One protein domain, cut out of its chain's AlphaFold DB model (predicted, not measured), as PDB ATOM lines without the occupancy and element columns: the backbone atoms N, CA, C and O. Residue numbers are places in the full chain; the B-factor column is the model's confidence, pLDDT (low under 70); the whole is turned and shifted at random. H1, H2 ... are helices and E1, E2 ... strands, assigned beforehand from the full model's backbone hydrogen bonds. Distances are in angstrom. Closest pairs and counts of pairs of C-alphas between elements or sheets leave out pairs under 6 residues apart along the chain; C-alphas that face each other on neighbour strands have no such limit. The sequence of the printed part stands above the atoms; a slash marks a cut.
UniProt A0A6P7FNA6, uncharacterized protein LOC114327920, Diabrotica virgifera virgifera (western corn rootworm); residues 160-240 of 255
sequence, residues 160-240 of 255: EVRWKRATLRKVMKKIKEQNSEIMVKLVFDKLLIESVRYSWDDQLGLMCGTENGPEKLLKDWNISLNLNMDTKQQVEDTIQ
ATOM      1  N   GLU A 160     150.055 104.345 151.225       92.94
ATOM      2  CA  GLU A 160     150.801 105.561 150.873       92.94
ATOM      3  C   GLU A 160     150.363 106.112 149.514       92.94
ATOM      4  O   GLU A 160     150.072 107.301 149.401       92.94
ATOM      5  N   VAL A 161     150.249 105.258 148.488       95.25
ATOM      6  CA  VAL A 161     149.836 105.692 147.142       95.25
ATOM      7  C   VAL A 161     148.398 106.222 147.153       95.25
ATOM      8  O   VAL A 161     148.117 107.231 146.503       95.25
ATOM      9  N   ARG A 162     147.487 105.619 147.932       94.44
ATOM     10  CA  ARG A 162     146.126 106.155 148.130       94.44
ATOM     11  C   ARG A 162     146.137 107.527 148.797       94.44
ATOM     12  O   ARG A 162     145.423 108.414 148.324       94.44
ATOM     13  N   TRP A 163     146.954 107.725 149.830       93.69
ATOM     14  CA  TRP A 163     147.109 109.024 150.491       93.69
ATOM     15  C   TRP A 163     147.682 110.080 149.534       93.69
ATOM     16  O   TRP A 163     147.036 111.106 149.317       93.69
ATOM     17  N   LYS A 164     148.799 109.795 148.843       95.25
ATOM     18  CA  LYS A 164     149.385 110.703 147.834       95.25
ATOM     19  C   LYS A 164     148.376 111.061 146.741       95.25
ATOM     20  O   LYS A 164     148.218 112.233 146.409       95.25
ATOM     21  N   ARG A 165     147.615 110.084 146.227       95.69
ATOM     22  CA  ARG A 165     146.536 110.320 145.246       95.69
ATOM     23  C   ARG A 165     145.414 111.197 145.803       95.69
ATOM     24  O   ARG A 165     144.915 112.047 145.071       95.69
ATOM     25  N   ALA A 166     145.011 111.028 147.063       94.62
ATOM     26  CA  ALA A 166     144.011 111.889 147.698       94.62
ATOM     27  C   ALA A 166     144.514 113.338 147.827       94.62
ATOM     28  O   ALA A 166     143.806 114.273 147.451       94.62
ATOM     29  N   THR A 167     145.761 113.524 148.261       94.56
ATOM     30  CA  THR A 167     146.417 114.833 148.374       94.56
ATOM     31  C   THR A 167     146.565 115.513 147.008       94.56
ATOM     32  O   THR A 167     146.142 116.657 146.836       94.56
ATOM     33  N   LEU A 168     147.031 114.794 145.982       95.88
ATOM     34  CA  LEU A 168     147.112 115.308 144.608       95.88
ATOM     35  C   LEU A 168     145.735 115.602 143.988       95.88
ATOM     36  O   LEU A 168     145.623 116.538 143.200       95.88
ATOM     37  N   ARG A 169     144.666 114.884 144.367       96.00
ATOM     38  CA  ARG A 169     143.284 115.242 143.984       96.00
ATOM     39  C   ARG A 169     142.842 116.577 144.600       96.00
ATOM     40  O   ARG A 169     142.172 117.343 143.910       96.00
ATOM     41  N   LYS A 170     143.242 116.900 145.843       94.94
ATOM     42  CA  LYS A 170     142.999 118.229 146.452       94.94
ATOM     43  C   LYS A 170     143.713 119.337 145.659       94.94
ATOM     44  O   LYS A 170     143.091 120.347 145.340       94.94
ATOM     45  N   VAL A 171     144.982 119.124 145.293       95.12
ATOM     46  CA  VAL A 171     145.769 120.055 144.453       95.12
ATOM     47  C   VAL A 171     145.120 120.243 143.076       95.12
ATOM     48  O   VAL A 171     144.867 121.368 142.657       95.12
ATOM     49  N   MET A 172     144.768 119.142 142.407       95.94
ATOM     50  CA  MET A 172     144.092 119.139 141.106       95.94
ATOM     51  C   MET A 172     142.756 119.894 141.122       95.94
ATOM     52  O   MET A 172     142.424 120.547 140.135       95.94
ATOM     53  N   LYS A 173     141.998 119.824 142.226       95.69
ATOM     54  CA  LYS A 173     140.760 120.597 142.401       95.69
ATOM     55  C   LYS A 173     141.050 122.100 142.452       95.69
ATOM     56  O   LYS A 173     140.472 122.825 141.654       95.69
ATOM     57  N   LYS A 174     142.000 122.537 143.290       94.62
ATOM     58  CA  LYS A 174     142.405 123.954 143.404       94.62
ATOM     59  C   LYS A 174     142.919 124.537 142.085       94.62
ATOM     60  O   LYS A 174     142.548 125.648 141.727       94.62
ATOM     61  N   ILE A 175     143.715 123.769 141.333       94.94
ATOM     62  CA  ILE A 175     144.172 124.169 139.991       94.94
ATOM     63  C   ILE A 175     142.973 124.431 139.073       94.94
ATOM     64  O   ILE A 175     142.892 125.497 138.478       94.94
ATOM     65  N   LYS A 176     142.011 123.501 139.011       95.50
ATOM     66  CA  LYS A 176     140.817 123.633 138.161       95.50
ATOM     67  C   LYS A 176     139.830 124.713 138.608       95.50
ATOM     68  O   LYS A 176     139.037 125.165 137.790       95.50
ATOM     69  N   GLU A 177     139.859 125.094 139.883       95.19
ATOM     70  CA  GLU A 177     139.091 126.222 140.426       95.19
ATOM     71  C   GLU A 177     139.688 127.575 140.007       95.19
ATOM     72  O   GLU A 177     138.931 128.516 139.789       95.19
ATOM     73  N   GLN A 178     141.017 127.675 139.860       94.62
ATOM     74  CA  GLN A 178     141.696 128.892 139.389       94.62
ATOM     75  C   GLN A 178     141.767 128.982 137.858       94.62
ATOM     76  O   GLN A 178     141.601 130.065 137.304       94.62
ATOM     77  N   ASN A 179     142.002 127.862 137.170       94.19
ATOM     78  CA  ASN A 179     142.038 127.792 135.713       94.19
ATOM     79  C   ASN A 179     141.506 126.430 135.229       94.19
ATOM     80  O   ASN A 179     142.124 125.380 135.426       94.19
ATOM     81  N   SER A 180     140.336 126.455 134.591       93.31
ATOM     82  CA  SER A 180     139.624 125.268 134.111       93.31
ATOM     83  C   SER A 180     140.100 124.754 132.747       93.31
ATOM     84  O   SER A 180     139.778 123.613 132.404       93.31
ATOM     85  N   GLU A 181     140.867 125.547 131.993       94.88
ATOM     86  CA  GLU A 181     141.360 125.191 130.653       94.88
ATOM     87  C   GLU A 181     142.555 124.228 130.708       94.88
ATOM     88  O   GLU A 181     142.719 123.390 129.822       94.88
ATOM     89  N   ILE A 182     143.357 124.292 131.778       94.88
ATOM     90  CA  ILE A 182     144.588 123.503 131.932       94.88
ATOM     91  C   ILE A 182     144.289 121.997 132.008       94.88
ATOM     92  O   ILE A 182     143.548 121.504 132.874       94.88
ATOM     93  N   MET A 183     144.952 121.215 131.153       95.25
ATOM     94  CA  MET A 183     144.815 119.764 131.099       95.25
ATOM     95  C   MET A 183     145.592 119.075 132.227       95.25
ATOM     96  O   MET A 183     146.689 118.537 132.051       95.25
ATOM     97  N   VAL A 184     144.958 118.995 133.396       96.81
ATOM     98  CA  VAL A 184     145.460 118.214 134.535       96.81
ATOM     99  C   VAL A 184     145.008 116.748 134.461       96.81
ATOM    100  O   VAL A 184     143.810 116.459 134.355       96.81
ATOM    101  N   LYS A 185     145.954 115.806 134.584       96.06
ATOM    102  CA  LYS A 185     145.730 114.345 134.623       96.06
ATOM    103  C   LYS A 185     146.481 113.712 135.800       96.06
ATOM    104  O   LYS A 185     147.668 113.949 135.972       96.06
ATOM    105  N   LEU A 186     145.826 112.846 136.573       95.81
ATOM    106  CA  LEU A 186     146.475 112.064 137.637       95.81
ATOM    107  C   LEU A 186     146.861 110.673 137.108       95.81
ATOM    108  O   LEU A 186     145.979 109.885 136.761       95.81
ATOM    109  N   VAL A 187     148.157 110.358 137.075       94.12
ATOM    110  CA  VAL A 187     148.706 109.087 136.574       94.12
ATOM    111  C   VAL A 187     149.499 108.410 137.691       94.12
ATOM    112  O   VAL A 187     150.514 108.932 138.136       94.12
ATOM    113  N   PHE A 188     149.026 107.245 138.145       93.44
ATOM    114  CA  PHE A 188     149.555 106.541 139.320       93.44
ATOM    115  C   PHE A 188     149.629 107.468 140.557       93.44
ATOM    116  O   PHE A 188     148.579 107.939 141.004       93.44
ATOM    117  N   ASP A 189     150.820 107.756 141.082       95.75
ATOM    118  CA  ASP A 189     151.099 108.656 142.211       95.75
ATOM    119  C   ASP A 189     151.556 110.069 141.782       95.75
ATOM    120  O   ASP A 189     152.023 110.843 142.615       95.75
ATOM    121  N   LYS A 190     151.433 110.415 140.490       97.19
ATOM    122  CA  LYS A 190     151.985 111.648 139.894       97.19
ATOM    123  C   LYS A 190     150.902 112.470 139.208       97.19
ATOM    124  O   LYS A 190     149.968 111.935 138.606       97.19
ATOM    125  N   LEU A 191     151.044 113.785 139.273       97.38
ATOM    126  CA  LEU A 191     150.168 114.741 138.610       97.38
ATOM    127  C   LEU A 191     150.859 115.237 137.336       97.38
ATOM    128  O   LEU A 191     151.980 115.735 137.387       97.38
ATOM    129  N   LEU A 192     150.205 115.070 136.191       97.69
ATOM    130  CA  LEU A 192     150.638 115.616 134.909       97.69
ATOM    131  C   LEU A 192     149.844 116.889 134.621       97.69
ATOM    132  O   LEU A 192     148.611 116.861 134.639       97.69
ATOM    133  N   ILE A 193     150.555 117.977 134.346       96.69
ATOM    134  CA  ILE A 193     150.007 119.290 133.992       96.69
ATOM    135  C   ILE A 193     150.748 119.714 132.728       96.69
ATOM    136  O   ILE A 193     151.957 119.910 132.783       96.69
ATOM    137  N   GLU A 194     150.052 119.748 131.590       94.44
ATOM    138  CA  GLU A 194     150.631 120.100 130.279       94.44
ATOM    139  C   GLU A 194     151.966 119.388 129.980       94.44
ATOM    140  O   GLU A 194     152.970 119.972 129.585       94.44
ATOM    141  N   SER A 195     151.968 118.069 130.199       94.56
ATOM    142  CA  SER A 195     153.118 117.151 130.076       94.56
ATOM    143  C   SER A 195     154.222 117.282 131.140       94.56
ATOM    144  O   SER A 195     155.044 116.371 131.256       94.56
ATOM    145  N   VAL A 196     154.212 118.318 131.983       96.69
ATOM    146  CA  VAL A 196     155.109 118.436 133.146       96.69
ATOM    147  C   VAL A 196     154.632 117.511 134.271       96.69
ATOM    148  O   VAL A 196     153.437 117.402 134.548       96.69
ATOM    149  N   ARG A 197     155.574 116.815 134.919       97.81
ATOM    150  CA  ARG A 197     155.308 115.786 135.934       97.81
ATOM    151  C   ARG A 197     155.643 116.285 137.337       97.81
ATOM    152  O   ARG A 197     156.806 116.517 137.650       97.81
ATOM    153  N   TYR A 198     154.629 116.302 138.190       97.75
ATOM    154  CA  TYR A 198     154.727 116.613 139.609       97.75
ATOM    155  C   TYR A 198     154.511 115.345 140.441       97.75
ATOM    156  O   TYR A 198     153.656 114.514 140.121       97.75
ATOM    157  N   SER A 199     155.266 115.192 141.521       97.06
ATOM    158  CA  SER A 199     155.160 114.093 142.489       97.06
ATOM    159  C   SER A 199     154.945 114.646 143.891       97.06
ATOM    160  O   SER A 199     155.366 115.762 144.185       97.06
ATOM    161  N   TRP A 200     154.297 113.869 144.760       96.00
ATOM    162  CA  TRP A 200     154.164 114.234 146.167       96.00
ATOM    163  C   TRP A 200     155.274 113.588 147.001       96.00
ATOM    164  O   TRP A 200     155.355 112.359 147.082       96.00
ATOM    165  N   ASP A 201     156.100 114.416 147.624       94.75
ATOM    166  CA  ASP A 201     157.073 114.053 148.644       94.75
ATOM    167  C   ASP A 201     156.473 114.205 150.054       94.75
ATOM    168  O   ASP A 201     155.655 115.091 150.307       94.75
ATOM    169  N   ASP A 202     156.852 113.325 150.980       90.88
ATOM    170  CA  ASP A 202     156.253 113.284 152.321       90.88
ATOM    171  C   ASP A 202     156.800 114.393 153.247       90.88
ATOM    172  O   ASP A 202     156.137 114.726 154.229       90.88
ATOM    173  N   GLN A 203     157.963 114.984 152.930       91.62
ATOM    174  CA  GLN A 203     158.602 116.071 153.686       91.62
ATOM    175  C   GLN A 203     158.475 117.428 152.978       91.62
ATOM    176  O   GLN A 203     158.115 118.420 153.608       91.62
ATOM    177  N   LEU A 204     158.758 117.471 151.673       91.75
ATOM    178  CA  LEU A 204     158.800 118.701 150.871       91.75
ATOM    179  C   LEU A 204     157.456 119.036 150.197       91.75
ATOM    180  O   LEU A 204     157.267 120.142 149.698       91.75
ATOM    181  N   GLY A 205     156.500 118.104 150.188       93.88
ATOM    182  CA  GLY A 205     155.184 118.305 149.586       93.88
ATOM    183  C   GLY A 205     155.190 118.148 148.063       93.88
ATOM    184  O   GLY A 205     155.660 117.148 147.528       93.88
ATOM    185  N   LEU A 206     154.600 119.092 147.330       95.56
ATOM    186  CA  LEU A 206     154.489 118.988 145.872       95.56
ATOM    187  C   LEU A 206     155.821 119.360 145.202       95.56
ATOM    188  O   LEU A 206     156.227 120.513 145.264       95.56
ATOM    189  N   MET A 207     156.447 118.420 144.494       96.94
ATOM    190  CA  MET A 207     157.745 118.604 143.826       96.94
ATOM    191  C   MET A 207     157.641 118.414 142.307       96.94
ATOM    192  O   MET A 207     156.897 117.551 141.835       96.94
ATOM    193  N   CYS A 208     158.426 119.169 141.535       96.62
ATOM    194  CA  CYS A 208     158.617 118.979 140.093       96.62
ATOM    195  C   CYS A 208     160.076 118.599 139.800       96.62
ATOM    196  O   CYS A 208     160.910 119.449 139.485       96.62
ATOM    197  N   GLY A 209     160.403 117.309 139.913       94.94
ATOM    198  CA  GLY A 209     161.799 116.868 139.885       94.94
ATOM    199  C   GLY A 209     162.522 117.369 141.135       94.94
ATOM    200  O   GLY A 209     162.185 116.941 142.234       94.94
ATOM    201  N   THR A 210     163.481 118.280 140.969       95.88
ATOM    202  CA  THR A 210     164.218 118.931 142.068       95.88
ATOM    203  C   THR A 210     163.637 120.281 142.497       95.88
ATOM    204  O   THR A 210     164.092 120.841 143.488       95.88
ATOM    205  N   GLU A 211     162.669 120.832 141.761       96.62
ATOM    206  CA  GLU A 211     162.116 122.172 142.008       96.62
ATOM    207  C   GLU A 211     160.857 122.130 142.887       96.62
ATOM    208  O   GLU A 211     160.060 121.187 142.812       96.62
ATOM    209  N   ASN A 212     160.647 123.193 143.673       95.25
ATOM    210  CA  ASN A 212     159.458 123.370 144.502       95.25
ATOM    211  C   ASN A 212     158.209 123.542 143.613       95.25
ATOM    212  O   ASN A 212     158.107 124.470 142.806       95.25
ATOM    213  N   GLY A 213     157.249 122.623 143.726       94.12
ATOM    214  CA  GLY A 213     156.116 122.509 142.803       94.12
ATOM    215  C   GLY A 213     155.183 123.727 142.776       94.12
ATOM    216  O   GLY A 213     154.843 124.168 141.679       94.12
ATOM    217  N   PRO A 214     154.764 124.301 143.922       94.44
ATOM    218  CA  PRO A 214     153.941 125.508 143.965       94.44
ATOM    219  C   PRO A 214     154.615 126.735 143.346       94.44
ATOM    220  O   PRO A 214     153.954 127.476 142.628       94.44
ATOM    221  N   GLU A 215     155.921 126.931 143.562       95.19
ATOM    222  CA  GLU A 215     156.679 128.034 142.948       95.19
ATOM    223  C   GLU A 215     156.710 127.899 141.425       95.19
ATOM    224  O   GLU A 215     156.457 128.866 140.704       95.19
ATOM    225  N   LYS A 216     156.942 126.678 140.926       95.44
ATOM    226  CA  LYS A 216     156.897 126.390 139.492       95.44
ATOM    227  C   LYS A 216     155.501 126.607 138.899       95.44
ATOM    228  O   LYS A 216     155.381 127.204 137.837       95.44
ATOM    229  N   LEU A 217     154.442 126.184 139.590       94.81
ATOM    230  CA  LEU A 217     153.062 126.402 139.142       94.81
ATOM    231  C   LEU A 217     152.661 127.882 139.135       94.81
ATOM    232  O   LEU A 217     151.926 128.308 138.244       94.81
ATOM    233  N   LEU A 218     153.175 128.676 140.075       94.88
ATOM    234  CA  LEU A 218     153.004 130.125 140.063       94.88
ATOM    235  C   LEU A 218     153.762 130.763 138.889       94.88
ATOM    236  O   LEU A 218     153.209 131.610 138.196       94.88
ATOM    237  N   LYS A 219     154.997 130.330 138.626       95.25
ATOM    238  CA  LYS A 219     155.829 130.850 137.533       95.25
ATOM    239  C   LYS A 219     155.282 130.511 136.143       95.25
ATOM    240  O   LYS A 219     155.218 131.391 135.290       95.25
ATOM    241  N   ASP A 220     154.915 129.252 135.922       93.25
ATOM    242  CA  ASP A 220     154.556 128.735 134.598       93.25
ATOM    243  C   ASP A 220     153.068 128.978 134.263       93.25
ATOM    244  O   ASP A 220     152.725 129.142 133.095       93.25
ATOM    245  N   TRP A 221     152.181 129.015 135.272       93.06
ATOM    246  CA  TRP A 221     150.716 129.044 135.087       93.06
ATOM    247  C   TRP A 221     149.986 130.135 135.889       93.06
ATOM    248  O   TRP A 221     148.761 130.222 135.808       93.06
ATOM    249  N   ASN A 222     150.701 130.958 136.665       93.44
ATOM    250  CA  ASN A 222     150.137 131.963 137.580       93.44
ATOM    251  C   ASN A 222     149.146 131.389 138.621       93.44
ATOM    252  O   ASN A 222     148.192 132.047 139.035       93.44
ATOM    253  N   ILE A 223     149.368 130.141 139.049       91.38
ATOM    254  CA  ILE A 223     148.519 129.433 140.019       91.38
ATOM    255  C   ILE A 223     149.089 129.591 141.429       91.38
ATOM    256  O   ILE A 223     150.208 129.166 141.711       91.38
ATOM    257  N   SER A 224     148.285 130.125 142.350       90.75
ATOM    258  CA  SER A 224     148.659 130.272 143.762       90.75
ATOM    259  C   SER A 224     148.080 129.135 144.607       90.75
ATOM    260  O   SER A 224     146.879 129.052 144.875       90.75
ATOM    261  N   LEU A 225     148.949 128.225 145.051       87.50
ATOM    262  CA  LEU A 225     148.571 127.062 145.854       87.50
ATOM    263  C   LEU A 225     148.730 127.328 147.358       87.50
ATOM    264  O   LEU A 225     149.681 126.870 147.985       87.50
ATOM    265  N   ASN A 226     147.736 127.990 147.959       80.00
ATOM    266  CA  ASN A 226     147.619 128.082 149.420       80.00
ATOM    267  C   ASN A 226     147.251 126.709 149.999       80.00
ATOM    268  O   ASN A 226     146.079 126.314 150.074       80.00
ATOM    269  N   LEU A 227     148.281 125.943 150.347       72.88
ATOM    270  CA  LEU A 227     148.208 124.569 150.818       72.88
ATOM    271  C   LEU A 227     148.465 124.493 152.326       72.88
ATOM    272  O   LEU A 227     149.500 124.000 152.754       72.88
ATOM    273  N   ASN A 228     147.463 124.880 153.127       64.12
ATOM    274  CA  ASN A 228     147.298 124.263 154.447       64.12
ATOM    275  C   ASN A 228     147.072 122.767 154.202       64.12
ATOM    276  O   ASN A 228     146.002 122.361 153.739       64.12
ATOM    277  N   MET A 229     148.123 121.980 154.406       59.56
ATOM    278  CA  MET A 229     148.120 120.534 154.257       59.56
ATOM    279  C   MET A 229     148.518 119.948 155.595       59.56
ATOM    280  O   MET A 229     149.658 120.113 156.026       59.56
ATOM    281  N   ASP A 230     147.569 119.261 156.218       58.81
ATOM    282  CA  ASP A 230     147.835 118.470 157.410       58.81
ATOM    283  C   ASP A 230     148.938 117.468 157.065       58.81
ATOM    284  O   ASP A 230     148.844 116.732 156.069       58.81
ATOM    285  N   THR A 231     150.024 117.476 157.837       62.56
ATOM    286  CA  THR A 231     151.131 116.554 157.585       62.56
ATOM    287  C   THR A 231     150.650 115.121 157.806       62.56
ATOM    288  O   THR A 231     149.701 114.864 158.549       62.56
ATOM    289  N   LYS A 232     151.312 114.154 157.160       62.56
ATOM    290  CA  LYS A 232     150.983 112.724 157.286       62.56
ATOM    291  C   LYS A 232     150.849 112.296 158.757       62.56
ATOM    292  O   LYS A 232     149.921 111.566 159.084       62.56
ATOM    293  N   GLN A 233     151.700 112.857 159.621       62.84
ATOM    294  CA  GLN A 233     151.664 112.704 161.073       62.84
ATOM    295  C   GLN A 233     150.308 113.097 161.682       62.84
ATOM    296  O   GLN A 233     149.655 112.258 162.286       62.84
ATOM    297  N   GLN A 234     149.818 114.318 161.434       62.44
ATOM    298  CA  GLN A 234     148.544 114.805 161.989       62.44
ATOM    299  C   GLN A 234     147.345 113.940 161.563       62.44
ATOM    300  O   GLN A 234     146.417 113.720 162.341       62.44
ATOM    301  N   VAL A 235     147.369 113.405 160.338       63.34
ATOM    302  CA  VAL A 235     146.324 112.495 159.842       63.34
ATOM    303  C   VAL A 235     146.418 111.118 160.508       63.34
ATOM    304  O   VAL A 235     145.389 110.529 160.833       63.34
ATOM    305  N   GLU A 236     147.625 110.595 160.733       65.38
ATOM    306  CA  GLU A 236     147.816 109.301 161.399       65.38
ATOM    307  C   GLU A 236     147.514 109.363 162.903       65.38
ATOM    308  O   GLU A 236     146.836 108.465 163.401       65.38
ATOM    309  N   ASP A 237     147.881 110.449 163.586       65.38
ATOM    310  CA  ASP A 237     147.523 110.712 164.987       65.38
ATOM    311  C   ASP A 237     145.989 110.797 165.165       65.38
ATOM    312  O   ASP A 237     145.427 110.218 166.096       65.38
ATOM    313  N   THR A 238     145.284 111.440 164.220       61.69
ATOM    314  CA  THR A 238     143.807 111.505 164.217       61.69
ATOM    315  C   THR A 238     143.169 110.119 164.057       61.69
ATOM    316  O   THR A 238     142.244 109.769 164.788       61.69
ATOM    317  N   ILE A 239     143.680 109.294 163.134       63.03
ATOM    318  CA  ILE A 239     143.160 107.935 162.894       63.03
ATOM    319  C   ILE A 239     143.428 107.013 164.094       63.03
ATOM    320  O   ILE A 239     142.598 106.155 164.400       63.03
ATOM    321  N   GLN A 240     144.556 107.177 164.794       59.06
ATOM    322  CA  GLN A 240     144.835 106.398 166.003       59.06
ATOM    323  C   GLN A 240     143.852 106.733 167.135       59.06
ATOM    324  O   GLN A 240     143.328 105.801 167.748       59.06
TER     325      GLN A 240
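AT A GLANCE: This is residues 160 to 240 of the 255 residues of the protein "uncharacterized protein LOC114327920" of Diabrotica virgifera virgifera (western corn rootworm) (UniProt A0A6P7FNA6). A strongly twisted sheet of four strands, E1 to E4, forms a wall with the long helix H1 running along one face and the short helix H2 over edge strand E4 on that same face. After H2 an unnamed stretch leads away to a last short helix, H3, whose residues 234 to 240 stick out free of the rest at one end of the long axis. The printed part has 81 residues, with three named helices and four named strands in the order H1 E1 E2 E3 E4 H2 H3; the sheet's order is E1 E2 E3 E4, all antiparallel, and the class is mixed, helices and strands. The whole is compact, with a radius of gyration of the C-alphas of 12.6 A, yet elongated, spanning 40 by 24 by 24 A.

IN THESE COORDINATES: H1, residues 160 to 178, begins at C-alpha 160 (150.801, 105.561, 150.873) and is 27.6 A long. E1 is residues 184 to 187, 9.9 A, and E2 residues 190 to 193, 9.9 A. E3, residues 196 to 201, is the longest strand at 16.2 A, beginning at C-alpha 196 (155.109, 118.436, 133.146). E4 is residues 205 to 208, 10.1 A. H2, residues 213 to 221, measures 11.5 A, and H3, residues 232 to 240, measures 12.4 A, ending at C-alpha 240 (144.835, 106.398, 166.003).

HOW THE PARTS SIT: The strands form a meander, each the antiparallel neighbour of the one before, with hairpins E1 and E2, E2 and E3, E3 and E4. N 185 and O 192 are 2.9 A apart, N 191 and O 198 2.8 A, and N 201 and O 205 2.8 A, each within hydrogen-bond range. The sheet is only just strongly twisted, its C-alphas lying up to 4.5 A off the best plane. H1 on one face of the sheet makes two layers, a helix layer and a strand layer; it is over E2 and E3 at a height over the sheet of 8.1 A, and runs along the strands, at 8 degrees to E2 on the local plane. The closest C-alphas of H1 and E2, those of Leu 168 and Leu 191, are 6.8 A apart. H2 is on the same face, over E4, at a height over the sheet of 9.7 A, only just slantwise to the strands at 31 degrees to E4 on the local plane. The closest C-alphas of H2 and E4, those of Met 207 and Gly 213, are 4.4 A apart. H1 and H2 are apart, and H3 is not on the sheet. In H1, H2 and H3 every O i to N i+4 pair is within hydrogen-bond range.

THE WHOLE: The two C-alphas farthest apart, those of Glu 181 and Gln 240, are 40.2 A apart. The printed part has no cut. No link is long; that from H2 to H3, 10 residues, is short but not tight. Mean pLDDT of the printed part is 89.2, with residues 228 to 240 under 70.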